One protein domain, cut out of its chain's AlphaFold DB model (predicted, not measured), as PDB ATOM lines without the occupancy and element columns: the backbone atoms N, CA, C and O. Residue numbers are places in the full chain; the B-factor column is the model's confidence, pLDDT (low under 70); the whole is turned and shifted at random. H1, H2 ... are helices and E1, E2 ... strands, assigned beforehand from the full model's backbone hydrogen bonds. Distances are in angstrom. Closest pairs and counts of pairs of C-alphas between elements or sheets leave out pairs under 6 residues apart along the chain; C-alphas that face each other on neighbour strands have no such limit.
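This is residues 168 to 260 of the 264 residues of an uncharacterized protein of Armillaria solidipes (UniProt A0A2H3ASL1). A long twisted hairpin, E2 and E3, forms the middle of a four-stranded sheet with short E1 and E4 at its edges; H1 packs on one face, H3 is over the other, and H2 grazes the sheet and leads out to residues 206 to 212, which stick out. The printed part has 93 residues, with three named helices and four named strands in the order H1, E1, H2, H3, E2, E3, E4. The mixed sheet runs E1, E2, E3, E4; the class is mixed, helices and strands. The whole is compact, with a radius of gyration of the C-alphas of 14.3 A, and spans 41 by 35 by 24 A.

H1, residues 168 to 184, lies over E1, residues 191 to 193, and E2, residues 231 to 241, at a height of 9.5 A over the sheet; its closest C-alphas to E1 are Ala 178 and Tyr 193, 6.6 A. E1 is parallel to E2, with N 192 and O 231 2.8 A apart. H2, residues 198 to 208, only grazes the sheet; C-alphas 199 and 236 are its closest to E2, 5.6 A. H3, residues 217 to 227, is on the opposite face from H1, over E2; their closest C-alphas, Val 226 and Leu 232, are 6.4 A apart. E1, H2, H3 and E2 form a strand-helix-strand unit, parallel neighbours with helices between, its crossover right-handed. E2, E3, residues 244 to 253, and E4, residues 256 to 260, form a meander, each strand antiparallel to the one before; N 236 and O 248 are 2.8 A apart, N 253 and O 256 3.0 A. Every O i to N i+4 pair in H1, H2 and H3 is within hydrogen-bond range.

H1 begins at C-alpha 168 (123.309, 118.895, 180.945) and is 24.5 A long; E2 is 27.1 A and E3 28.9 A. E4 ends at C-alpha 260 (128.674, 120.345, 160.538).

The farthest C-alphas, Ile 184 and Lys 211, are 42.2 A apart. The printed part has no cut and no long link. Mean pLDDT of E4 is 49.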
ATOM      1  N   SER A 168     124.623 118.378 180.547       73.31
ATOM      2  CA  SER A 168     123.309 118.895 180.945       73.31
ATOM      3  C   SER A 168     122.976 120.206 180.234       73.31
ATOM      4  O   SER A 168     121.910 120.325 179.661       73.31
ATOM      5  N   GLN A 169     123.930 121.132 180.159       72.62
ATOM      6  CA  GLN A 169     123.747 122.443 179.527       72.62
ATOM      7  C   GLN A 169     123.616 122.337 178.008       72.62
ATOM      8  O   GLN A 169     122.880 123.098 177.390       72.62
ATOM      9  N   ILE A 170     124.329 121.388 177.402       79.06
ATOM     10  CA  ILE A 170     124.184 121.055 175.982       79.06
ATOM     11  C   ILE A 170     122.786 120.491 175.711       79.06
ATOM     12  O   ILE A 170     122.160 120.857 174.721       79.06
ATOM     13  N   ASN A 171     122.280 119.636 176.600       78.88
ATOM     14  CA  ASN A 171     120.919 119.120 176.498       78.88
ATOM     15  C   ASN A 171     119.882 120.233 176.683       78.88
ATOM     16  O   ASN A 171     118.942 120.296 175.903       78.88
ATOM     17  N   ASP A 172     120.089 121.151 177.632       71.00
ATOM     18  CA  ASP A 172     119.213 122.312 177.820       71.00
ATOM     19  C   ASP A 172     119.162 123.171 176.544       71.00
ATOM     20  O   ASP A 172     118.091 123.587 176.111       71.00
ATOM     21  N   GLN A 173     120.307 123.377 175.879       74.19
ATOM     22  CA  GLN A 173     120.358 124.067 174.585       74.19
ATOM     23  C   GLN A 173     119.615 123.313 173.476       74.19
ATOM     24  O   GLN A 173     118.935 123.945 172.673       74.19
ATOM     25  N   LEU A 174     119.721 121.983 173.421       76.38
ATOM     26  CA  LEU A 174     118.970 121.166 172.463       76.38
ATOM     27  C   LEU A 174     117.459 121.241 172.705       76.38
ATOM     28  O   LEU A 174     116.708 121.332 171.738       76.38
ATOM     29  N   CYS A 175     117.022 121.258 173.966       72.44
ATOM     30  CA  CYS A 175     115.616 121.445 174.323       72.44
ATOM     31  C   CYS A 175     115.103 122.817 173.874       72.44
ATOM     32  O   CYS A 175     114.086 122.885 173.192       72.44
ATOM     33  N   LEU A 176     115.842 123.892 174.169       67.88
ATOM     34  CA  LEU A 176     115.478 125.244 173.731       67.88
ATOM     35  C   LEU A 176     115.416 125.354 172.203       67.88
ATOM     36  O   LEU A 176     114.508 125.980 171.667       67.88
ATOM     37  N   LEU A 177     116.355 124.718 171.494       72.81
ATOM     38  CA  LEU A 177     116.328 124.655 170.033       72.81
ATOM     39  C   LEU A 177     115.102 123.899 169.517       72.81
ATOM     40  O   LEU A 177     114.544 124.298 168.501       72.81
ATOM     41  N   ALA A 178     114.692 122.819 170.185       74.88
ATOM     42  CA  ALA A 178     113.490 122.077 169.823       74.88
ATOM     43  C   ALA A 178     112.222 122.919 170.040       74.88
ATOM     44  O   ALA A 178     111.359 122.948 169.166       74.88
ATOM     45  N   GLU A 179     112.131 123.638 171.160       69.38
ATOM     46  CA  GLU A 179     111.021 124.548 171.469       69.38
ATOM     47  C   GLU A 179     110.942 125.716 170.479       69.38
ATOM     48  O   GLU A 179     109.899 125.937 169.868       69.38
ATOM     49  N   GLU A 180     112.054 126.418 170.243       69.75
ATOM     50  CA  GLU A 180     112.103 127.532 169.289       69.75
ATOM     51  C   GLU A 180     111.774 127.063 167.868       69.75
ATOM     52  O   GLU A 180     111.098 127.760 167.110       69.75
ATOM     53  N   ALA A 181     112.213 125.860 167.494       71.94
ATOM     54  CA  ALA A 181     111.865 125.293 166.206       71.94
ATOM     55  C   ALA A 181     110.336 125.151 166.085       71.94
ATOM     56  O   ALA A 181     109.772 125.613 165.089       71.94
ATOM     57  N   LEU A 182     109.650 124.601 167.094       69.62
ATOM     58  CA  LEU A 182     108.185 124.476 167.088       69.62
ATOM     59  C   LEU A 182     107.477 125.827 166.869       69.62
ATOM     60  O   LEU A 182     106.473 125.869 166.154       69.62
ATOM     61  N   ASP A 183     108.037 126.923 167.386       66.50
ATOM     62  CA  ASP A 183     107.500 128.280 167.220       66.50
ATOM     63  C   ASP A 183     107.721 128.877 165.811       66.50
ATOM     64  O   ASP A 183     106.948 129.729 165.365       66.50
ATOM     65  N   ILE A 184     108.746 128.435 165.069       67.38
ATOM     66  CA  ILE A 184     109.119 128.966 163.738       67.38
ATOM     67  C   ILE A 184     108.273 128.357 162.589       67.38
ATOM     68  O   ILE A 184     108.309 128.841 161.452       67.38
ATOM     69  N   GLY A 185     107.438 127.347 162.869       62.25
ATOM     70  CA  GLY A 185     106.446 126.787 161.938       62.25
ATOM     71  C   GLY A 185     106.835 125.450 161.282       62.25
ATOM     72  O   GLY A 185     107.808 124.807 161.664       62.25
ATOM     73  N   GLU A 186     106.061 125.014 160.271       58.94
ATOM     74  CA  GLU A 186     106.005 123.630 159.730       58.94
ATOM     75  C   GLU A 186     107.353 122.934 159.437       58.94
ATOM     76  O   GLU A 186     107.424 121.706 159.481       58.94
ATOM     77  N   ARG A 187     108.443 123.669 159.164       57.59
ATOM     78  CA  ARG A 187     109.769 123.072 158.890       57.59
ATOM     79  C   ARG A 187     110.410 122.408 160.111       57.59
ATOM     80  O   ARG A 187     111.208 121.491 159.936       57.59
ATOM     81  N   ALA A 188     110.063 122.838 161.317       60.22
ATOM     82  CA  ALA A 188     110.609 122.301 162.558       60.22
ATOM     83  C   ALA A 188     109.973 120.989 163.016       60.22
ATOM     84  O   ALA A 188     110.620 120.192 163.688       60.22
ATOM     85  N   VAL A 189     108.731 120.726 162.598       65.88
ATOM     86  CA  VAL A 189     107.997 119.487 162.920       65.88
ATOM     87  C   VAL A 189     108.714 118.246 162.366       65.88
ATOM     88  O   VAL A 189     108.530 117.128 162.850       65.88
ATOM     89  N   ASN A 190     109.586 118.447 161.375       83.19
ATOM     90  CA  ASN A 190     110.368 117.396 160.742       83.19
ATOM     91  C   ASN A 190     111.749 117.187 161.376       83.19
ATOM     92  O   ASN A 190     112.557 116.471 160.787       83.19
ATOM     93  N   ILE A 191     112.047 117.785 162.535       85.44
ATOM     94  CA  ILE A 191     113.312 117.561 163.242       85.44
ATOM     95  C   ILE A 191     113.057 116.764 164.522       85.44
ATOM     96  O   ILE A 191     112.256 117.144 165.370       85.44
ATOM     97  N   HIS A 192     113.747 115.634 164.650       89.19
ATOM     98  CA  HIS A 192     113.801 114.814 165.851       89.19
ATOM     99  C   HIS A 192     115.069 115.170 166.627       89.19
ATOM    100  O   HIS A 192     116.171 115.029 166.100       89.19
ATOM    101  N   TYR A 193     114.923 115.649 167.860       88.56
ATOM    102  CA  TYR A 193     116.050 116.060 168.696       88.56
ATOM    103  C   TYR A 193     116.413 114.952 169.680       88.56
ATOM    104  O   TYR A 193     115.536 114.375 170.317       88.56
ATOM    105  N   GLU A 194     117.706 114.680 169.816       93.19
ATOM    106  CA  GLU A 194     118.239 113.710 170.772       93.19
ATOM    107  C   GLU A 194     119.343 114.329 171.617       93.19
ATOM    108  O   GLU A 194     120.118 115.165 171.143       93.19
ATOM    109  N   ASP A 195     119.442 113.876 172.863       90.81
ATOM    110  CA  ASP A 195     120.409 114.389 173.825       90.81
ATOM    111  C   ASP A 195     121.868 114.105 173.421       90.81
ATOM    112  O   ASP A 195     122.165 113.321 172.521       90.81
ATOM    113  N   CYS A 196     122.824 114.732 174.104       89.56
ATOM    114  CA  CYS A 196     124.237 114.578 173.765       89.56
ATOM    115  C   CYS A 196     124.853 113.210 174.132       89.56
ATOM    116  O   CYS A 196     126.008 112.940 173.787       89.56
ATOM    117  N   GLN A 197     124.118 112.332 174.828       89.25
ATOM    118  CA  GLN A 197     124.533 110.948 175.093       89.25
ATOM    119  C   GLN A 197     124.176 110.019 173.933       89.25
ATOM    120  O   GLN A 197     124.857 109.009 173.733       89.25
ATOM    121  N   PHE A 198     123.165 110.378 173.142       89.94
ATOM    122  CA  PHE A 198     122.687 109.612 171.996       89.94
ATOM    123  C   PHE A 198     123.814 109.143 171.069       89.94
ATOM    124  O   PHE A 198     123.895 107.964 170.720       89.94
ATOM    125  N   GLY A 199     124.747 110.033 170.720       85.56
ATOM    126  CA  GLY A 199     125.872 109.687 169.850       85.56
ATOM    127  C   GLY A 199     126.801 108.616 170.430       85.56
ATOM    128  O   GLY A 199     127.248 107.730 169.701       85.56
ATOM    129  N   ASN A 200     127.056 108.643 171.743       85.62
ATOM    130  CA  ASN A 200     127.862 107.614 172.408       85.62
ATOM    131  C   ASN A 200     127.136 106.264 172.386       85.62
ATOM    132  O   ASN A 200     127.738 105.247 172.044       85.62
ATOM    133  N   ILE A 201     125.829 106.275 172.672       88.00
ATOM    134  CA  ILE A 201     124.982 105.079 172.641       88.00
ATOM    135  C   ILE A 201     124.980 104.463 171.238       88.00
ATOM    136  O   ILE A 201     125.178 103.255 171.107       88.00
ATOM    137  N   LEU A 202     124.826 105.272 170.185       86.25
ATOM    138  CA  LEU A 202     124.889 104.798 168.801       86.25
ATOM    139  C   LEU A 202     126.220 104.119 168.476       86.25
ATOM    140  O   LEU A 202     126.238 103.050 167.863       86.25
ATOM    141  N   VAL A 203     127.339 104.723 168.879       85.62
ATOM    142  CA  VAL A 203     128.677 104.166 168.642       85.62
ATOM    143  C   VAL A 203     128.857 102.839 169.380       85.62
ATOM    144  O   VAL A 203     129.407 101.890 168.812       85.62
ATOM    145  N   ASP A 204     128.395 102.749 170.623       85.69
ATOM    146  CA  ASP A 204     128.493 101.531 171.426       85.69
ATOM    147  C   ASP A 204     127.619 100.408 170.861       85.69
ATOM    148  O   ASP A 204     128.087  99.276 170.702       85.69
ATOM    149  N   VAL A 205     126.394 100.735 170.446       85.69
ATOM    150  CA  VAL A 205     125.483  99.828 169.738       85.69
ATOM    151  C   VAL A 205     126.094  99.350 168.422       85.69
ATOM    152  O   VAL A 205     126.104  98.149 168.156       85.69
ATOM    153  N   TYR A 206     126.681 100.246 167.630       84.12
ATOM    154  CA  TYR A 206     127.345  99.893 166.373       84.12
ATOM    155  C   TYR A 206     128.539  98.954 166.590       84.12
ATOM    156  O   TYR A 206     128.702  97.968 165.872       84.12
ATOM    157  N   LYS A 207     129.358  99.191 167.620       84.19
ATOM    158  CA  LYS A 207     130.454  98.276 167.992       84.19
ATOM    159  C   LYS A 207     129.931  96.915 168.458       84.19
ATOM    160  O   LYS A 207     130.578  95.891 168.226       84.19
ATOM    161  N   ALA A 208     128.774  96.898 169.116       83.12
ATOM    162  CA  ALA A 208     128.147  95.702 169.659       83.12
ATOM    163  C   ALA A 208     127.240  94.957 168.667       83.12
ATOM    164  O   ALA A 208     126.867  93.833 168.977       83.12
ATOM    165  N   TRP A 209     126.949  95.510 167.483       75.19
ATOM    166  CA  TRP A 209     125.999  95.030 166.457       75.19
ATOM    167  C   TRP A 209     126.021  93.515 166.173       75.19
ATOM    168  O   TRP A 209     125.002  92.926 165.822       75.19
ATOM    169  N   ARG A 210     127.172  92.843 166.334       66.19
ATOM    170  CA  ARG A 210     127.281  91.378 166.152       66.19
ATOM    171  C   ARG A 210     126.699  90.558 167.313       66.19
ATOM    172  O   ARG A 210     126.604  89.339 167.210       66.19
ATOM    173  N   LYS A 211     126.334  91.200 168.420       66.81
ATOM    174  CA  LYS A 211     125.664  90.627 169.589       66.81
ATOM    175  C   LYS A 211     124.227  91.147 169.587       66.81
ATOM    176  O   LYS A 211     124.003  92.315 169.294       66.81
ATOM    177  N   LYS A 212     123.252  90.283 169.888       61.75
ATOM    178  CA  LYS A 212     121.831  90.667 169.925       61.75
ATOM    179  C   LYS A 212     121.636  91.942 170.760       61.75
ATOM    180  O   LYS A 212     121.995  91.962 171.937       61.75
ATOM    181  N   LEU A 213     121.055  92.966 170.139       62.19
ATOM    182  CA  LEU A 213     120.762  94.268 170.737       62.19
ATOM    183  C   LEU A 213     119.497  94.182 171.598       62.19
ATOM    184  O   LEU A 213     118.425  94.638 171.214       62.19
ATOM    185  N   TYR A 214     119.599  93.556 172.768       63.31
ATOM    186  CA  TYR A 214     118.525  93.613 173.757       63.31
ATOM    187  C   TYR A 214     118.580  94.964 174.486       63.31
ATOM    188  O   TYR A 214     119.604  95.291 175.078       63.31
ATOM    189  N   GLY A 215     117.484  95.732 174.460       70.38
ATOM    190  CA  GLY A 215     117.325  96.948 175.279       70.38
ATOM    191  C   GLY A 215     117.365  98.293 174.544       70.38
ATOM    192  O   GLY A 215     117.244  99.324 175.198       70.38
ATOM    193  N   HIS A 216     117.480  98.313 173.212       78.00
ATOM    194  CA  HIS A 216     117.578  99.559 172.431       78.00
ATOM    195  C   HIS A 216     116.471  99.737 171.379       78.00
ATOM    196  O   HIS A 216     116.688 100.400 170.373       78.00
ATOM    197  N   ALA A 217     115.274  99.183 171.606       80.69
ATOM    198  CA  ALA A 217     114.149  99.281 170.660       80.69
ATOM    199  C   ALA A 217     113.776 100.735 170.297       80.69
ATOM    200  O   ALA A 217     113.326 101.012 169.192       80.69
ATOM    201  N   TRP A 218     114.011 101.689 171.200       83.75
ATOM    202  CA  TRP A 218     113.786 103.109 170.927       83.75
ATOM    203  C   TRP A 218     114.693 103.657 169.809       83.75
ATOM    204  O   TRP A 218     114.242 104.506 169.046       83.75
ATOM    205  N   LEU A 219     115.917 103.127 169.635       85.88
ATOM    206  CA  LEU A 219     116.801 103.502 168.521       85.88
ATOM    207  C   LEU A 219     116.208 103.106 167.169       85.88
ATOM    208  O   LEU A 219     116.412 103.816 166.187       85.88
ATOM    209  N   GLU A 220     115.462 101.998 167.109       83.69
ATOM    210  CA  GLU A 220     114.737 101.610 165.895       83.69
ATOM    211  C   GLU A 220     113.649 102.638 165.574       83.69
ATOM    212  O   GLU A 220     113.495 103.012 164.417       83.69
ATOM    213  N   GLY A 221     112.962 103.171 166.591       86.88
ATOM    214  CA  GLY A 221     111.988 104.256 166.428       86.88
ATOM    215  C   GLY A 221     112.610 105.562 165.917       86.88
ATOM    216  O   GLY A 221     112.054 106.205 165.022       86.88
ATOM    217  N   VAL A 222     113.790 105.930 166.428       89.69
ATOM    218  CA  VAL A 222     114.551 107.091 165.930       89.69
ATOM    219  C   VAL A 222     114.995 106.860 164.485       89.69
ATOM    220  O   VAL A 222     114.792 107.717 163.629       89.69
ATOM    221  N   GLY A 223     115.544 105.680 164.182       86.94
ATOM    222  CA  GLY A 223     115.959 105.310 162.829       86.94
ATOM    223  C   GLY A 223     114.796 105.325 161.834       86.94
ATOM    224  O   GLY A 223     114.919 105.903 160.758       86.94
ATOM    225  N   GLN A 224     113.652 104.761 162.218       87.38
ATOM    226  CA  GLN A 224     112.428 104.769 161.421       87.38
ATOM    227  C   GLN A 224     111.954 106.201 161.140       87.38
ATOM    228  O   GLN A 224     111.665 106.529 159.994       87.38
ATOM    229  N   SER A 225     111.968 107.076 162.150       88.12
ATOM    230  CA  SER A 225     111.615 108.493 161.989       88.12
ATOM    231  C   SER A 225     112.501 109.197 160.956       88.12
ATOM    232  O   SER A 225     112.010 109.981 160.143       88.12
ATOM    233  N   VAL A 226     113.804 108.898 160.953       88.38
ATOM    234  CA  VAL A 226     114.744 109.445 159.964       88.38
ATOM    235  C   VAL A 226     114.469 108.895 158.560       88.38
ATOM    236  O   VAL A 226     114.481 109.651 157.590       88.38
ATOM    237  N   VAL A 227     114.174 107.597 158.434       85.44
ATOM    238  CA  VAL A 227     113.801 106.957 157.156       85.44
ATOM    239  C   VAL A 227     112.499 107.535 156.590       85.44
ATOM    240  O   VAL A 227     112.375 107.697 155.379       85.44
ATOM    241  N   GLU A 228     111.559 107.909 157.454       87.75
ATOM    242  CA  GLU A 228     110.298 108.574 157.096       87.75
ATOM    243  C   GLU A 228     110.474 110.047 156.681       87.75
ATOM    244  O   GLU A 228     109.499 110.725 156.362       87.75
ATOM    245  N   GLY A 229     111.714 110.540 156.634       85.44
ATOM    246  CA  GLY A 229     112.054 111.864 156.121       85.44
ATOM    247  C   GLY A 229     112.233 112.936 157.193       85.44
ATOM    248  O   GLY A 229     112.434 114.101 156.845       85.44
ATOM    249  N   LYS A 230     112.204 112.578 158.485       88.25
ATOM    250  CA  LYS A 230     112.631 113.507 159.538       88.25
ATOM    251  C   LYS A 230     114.154 113.647 159.544       88.25
ATOM    252  O   LYS A 230     114.895 112.732 159.190       88.25
ATOM    253  N   SER A 231     114.634 114.808 159.964       89.31
ATOM    254  CA  SER A 231     116.045 115.019 160.276       89.31
ATOM    255  C   SER A 231     116.281 114.753 161.757       89.31
ATOM    256  O   SER A 231     115.543 115.255 162.591       89.31
ATOM    257  N   LEU A 232     117.305 113.990 162.103       91.19
ATOM    258  CA  LEU A 232     117.789 113.854 163.471       91.19
ATOM    259  C   LEU A 232     118.797 114.968 163.757       91.19
ATOM    260  O   LEU A 232     119.743 115.125 162.990       91.19
ATOM    261  N   ALA A 233     118.641 115.687 164.864       90.38
ATOM    262  CA  ALA A 233     119.600 116.670 165.355       90.38
ATOM    263  C   ALA A 233     120.075 116.304 166.768       90.38
ATOM    264  O   ALA A 233     119.278 116.018 167.657       90.38
ATOM    265  N   THR A 234     121.386 116.318 166.981       92.75
ATOM    266  CA  THR A 234     122.008 116.066 168.288       92.75
ATOM    267  C   THR A 234     123.371 116.758 168.368       92.75
ATOM    268  O   THR A 234     123.859 117.322 167.386       92.75
ATOM    269  N   ILE A 235     124.011 116.717 169.535       89.56
ATOM    270  CA  ILE A 235     125.371 117.214 169.751       89.56
ATOM    271  C   ILE A 235     126.252 116.053 170.214       89.56
ATOM    272  O   ILE A 235     125.937 115.358 171.172       89.56
ATOM    273  N   VAL A 236     127.385 115.846 169.547       88.31
ATOM    274  CA  VAL A 236     128.325 114.751 169.828       88.31
ATOM    275  C   VAL A 236     129.631 115.268 170.407       88.31
ATOM    276  O   VAL A 236     130.180 116.270 169.951       88.31
ATOM    277  N   HIS A 237     130.172 114.535 171.380       86.25
ATOM    278  CA  HIS A 237     131.506 114.778 171.919       86.25
ATOM    279  C   HIS A 237     132.560 114.028 171.094       86.25
ATOM    280  O   HIS A 237     132.622 112.801 171.127       86.25
ATOM    281  N   LEU A 238     133.446 114.749 170.406       82.25
ATOM    282  CA  LEU A 238     134.535 114.156 169.616       82.25
ATOM    283  C   LEU A 238     135.765 113.776 170.458       82.25
ATOM    284  O   LEU A 238     136.820 113.437 169.921       82.25
ATOM    285  N   GLY A 239     135.660 113.827 171.787       83.19
ATOM    286  CA  GLY A 239     136.797 113.621 172.674       83.19
ATOM    287  C   GLY A 239     137.646 114.883 172.798       83.19
ATOM    288  O   GLY A 239     137.130 115.998 172.776       83.19
ATOM    289  N   LYS A 240     138.959 114.708 172.980       80.56
ATOM    290  CA  LYS A 240     139.902 115.825 173.108       80.56
ATOM    291  C   LYS A 240     140.656 116.044 171.801       80.56
ATOM    292  O   LYS A 240     141.480 115.210 171.432       80.56
ATOM    293  N   VAL A 241     140.454 117.189 171.158       76.06
ATOM    294  CA  VAL A 241     141.247 117.645 170.009       76.06
ATOM    295  C   VAL A 241     142.300 118.616 170.536       76.06
ATOM    296  O   VAL A 241     141.969 119.598 171.193       76.06
ATOM    297  N   ASN A 242     143.589 118.320 170.333       78.31
ATOM    298  CA  ASN A 242     144.703 119.095 170.909       78.31
ATOM    299  C   ASN A 242     144.625 119.259 172.443       78.31
ATOM    300  O   ASN A 242     145.004 120.286 172.997       78.31
ATOM    301  N   GLY A 243     144.113 118.239 173.142       75.25
ATOM    302  CA  GLY A 243     143.954 118.251 174.602       75.25
ATOM    303  C   GLY A 243     142.703 118.978 175.108       75.25
ATOM    304  O   GLY A 243     142.448 118.956 176.313       75.25
ATOM    305  N   ILE A 244     141.902 119.555 174.212       67.06
ATOM    306  CA  ILE A 244     140.718 120.349 174.535       67.06
ATOM    307  C   ILE A 244     139.454 119.538 174.186       67.06
ATOM    308  O   ILE A 244     139.388 119.023 173.069       67.06
ATOM    309  N   PRO A 245     138.482 119.368 175.110       72.25
ATOM    310  CA  PRO A 245     137.191 118.739 174.808       72.25
ATOM    311  C   PRO A 245     136.530 119.408 173.606       72.25
ATOM    312  O   PRO A 245     136.609 120.622 173.485       72.25
ATOM    313  N   HIS A 246     135.901 118.644 172.720       78.00
ATOM    314  CA  HIS A 246     135.300 119.205 171.516       78.00
ATOM    315  C   HIS A 246     133.902 118.638 171.291       78.00
ATOM    316  O   HIS A 246     133.718 117.420 171.252       78.00
ATOM    317  N   TRP A 247     132.932 119.534 171.138       82.69
ATOM    318  CA  TRP A 247     131.539 119.213 170.854       82.69
ATOM    319  C   TRP A 247     131.189 119.692 169.452       82.69
ATOM    320  O   TRP A 247     131.610 120.774 169.050       82.69
ATOM    321  N   VAL A 248     130.427 118.891 168.713       82.94
ATOM    322  CA  VAL A 248     129.973 119.227 167.359       82.94
ATOM    323  C   VAL A 248     128.490 118.935 167.210       82.94
ATOM    324  O   VAL A 248     127.984 117.970 167.782       82.94
ATOM    325  N   ALA A 249     127.799 119.743 166.414       85.25
ATOM    326  CA  ALA A 249     126.434 119.441 166.014       85.25
ATOM    327  C   ALA A 249     126.437 118.331 164.951       85.25
ATOM    328  O   ALA A 249     127.205 118.368 163.986       85.25
ATOM    329  N   LEU A 250     125.559 117.348 165.117       84.88
ATOM    330  CA  LEU A 250     125.310 116.288 164.151       84.88
ATOM    331  C   LEU A 250     123.866 116.395 163.681       84.88
ATOM    332  O   LEU A 250     122.944 116.306 164.491       84.88
ATOM    333  N   VAL A 251     123.688 116.545 162.368       86.62
ATOM    334  CA  VAL A 251     122.370 116.529 161.737       86.62
ATOM    335  C   VAL A 251     122.339 115.446 160.665       86.62
ATOM    336  O   VAL A 251     123.108 115.467 159.703       86.62
ATOM    337  N   VAL A 252     121.446 114.476 160.829       86.12
ATOM    338  CA  VAL A 252     121.260 113.369 159.887       86.12
ATOM    339  C   VAL A 252     119.901 113.524 159.229       86.12
ATOM    340  O   VAL A 252     118.884 113.444 159.904       86.12
ATOM    341  N   ASN A 253     119.869 113.712 157.915       83.69
ATOM    342  CA  ASN A 253     118.638 113.669 157.136       83.69
ATOM    343  C   ASN A 253     118.580 112.327 156.383       83.69
ATOM    344  O   ASN A 253     119.592 111.874 155.846       83.69
ATOM    345  N   GLY A 254     117.411 111.679 156.331       71.19
ATOM    346  CA  GLY A 254     117.214 110.410 155.619       71.19
ATOM    347  C   GLY A 254     117.636 110.436 154.142       71.19
ATOM    348  O   GLY A 254     117.987 109.394 153.592       71.19
ATOM    349  N   SER A 255     117.683 111.616 153.508       70.00
ATOM    350  CA  SER A 255     118.219 111.789 152.151       70.00
ATOM    351  C   SER A 255     119.723 112.096 152.085       70.00
ATOM    352  O   SER A 255     120.344 111.853 151.051       70.00
ATOM    353  N   THR A 256     120.318 112.654 153.145       56.78
ATOM    354  CA  THR A 256     121.708 113.153 153.183       56.78
ATOM    355  C   THR A 256     122.250 113.246 154.618       56.78
ATOM    356  O   THR A 256     121.632 113.829 155.503       56.78
ATOM    357  N   CYS A 257     123.465 112.748 154.865       48.00
ATOM    358  CA  CYS A 257     124.155 112.954 156.147       48.00
ATOM    359  C   CYS A 257     125.049 114.203 156.067       48.00
ATOM    360  O   CYS A 257     125.945 114.246 155.221       48.00
ATOM    361  N   ILE A 258     124.823 115.209 156.924       53.12
ATOM    362  CA  ILE A 258     125.632 116.436 156.973       53.12
ATOM    363  C   ILE A 258     126.320 116.528 158.340       53.12
ATOM    364  O   ILE A 258     125.696 116.779 159.368       53.12
ATOM    365  N   LEU A 259     127.642 116.365 158.347       43.06
ATOM    366  CA  LEU A 259     128.472 116.661 159.514       43.06
ATOM    367  C   LEU A 259     128.862 118.138 159.479       43.06
ATOM    368  O   LEU A 259     129.686 118.540 158.659       43.06
ATOM    369  N   SER A 260     128.286 118.944 160.371       44.53
ATOM    370  CA  SER A 260     128.674 120.345 160.538       44.53
ATOM    371  C   SER A 260     129.641 120.474 161.710       44.53
ATOM    372  O   SER A 260     129.237 120.541 162.870       44.53
TER     373      SER A 260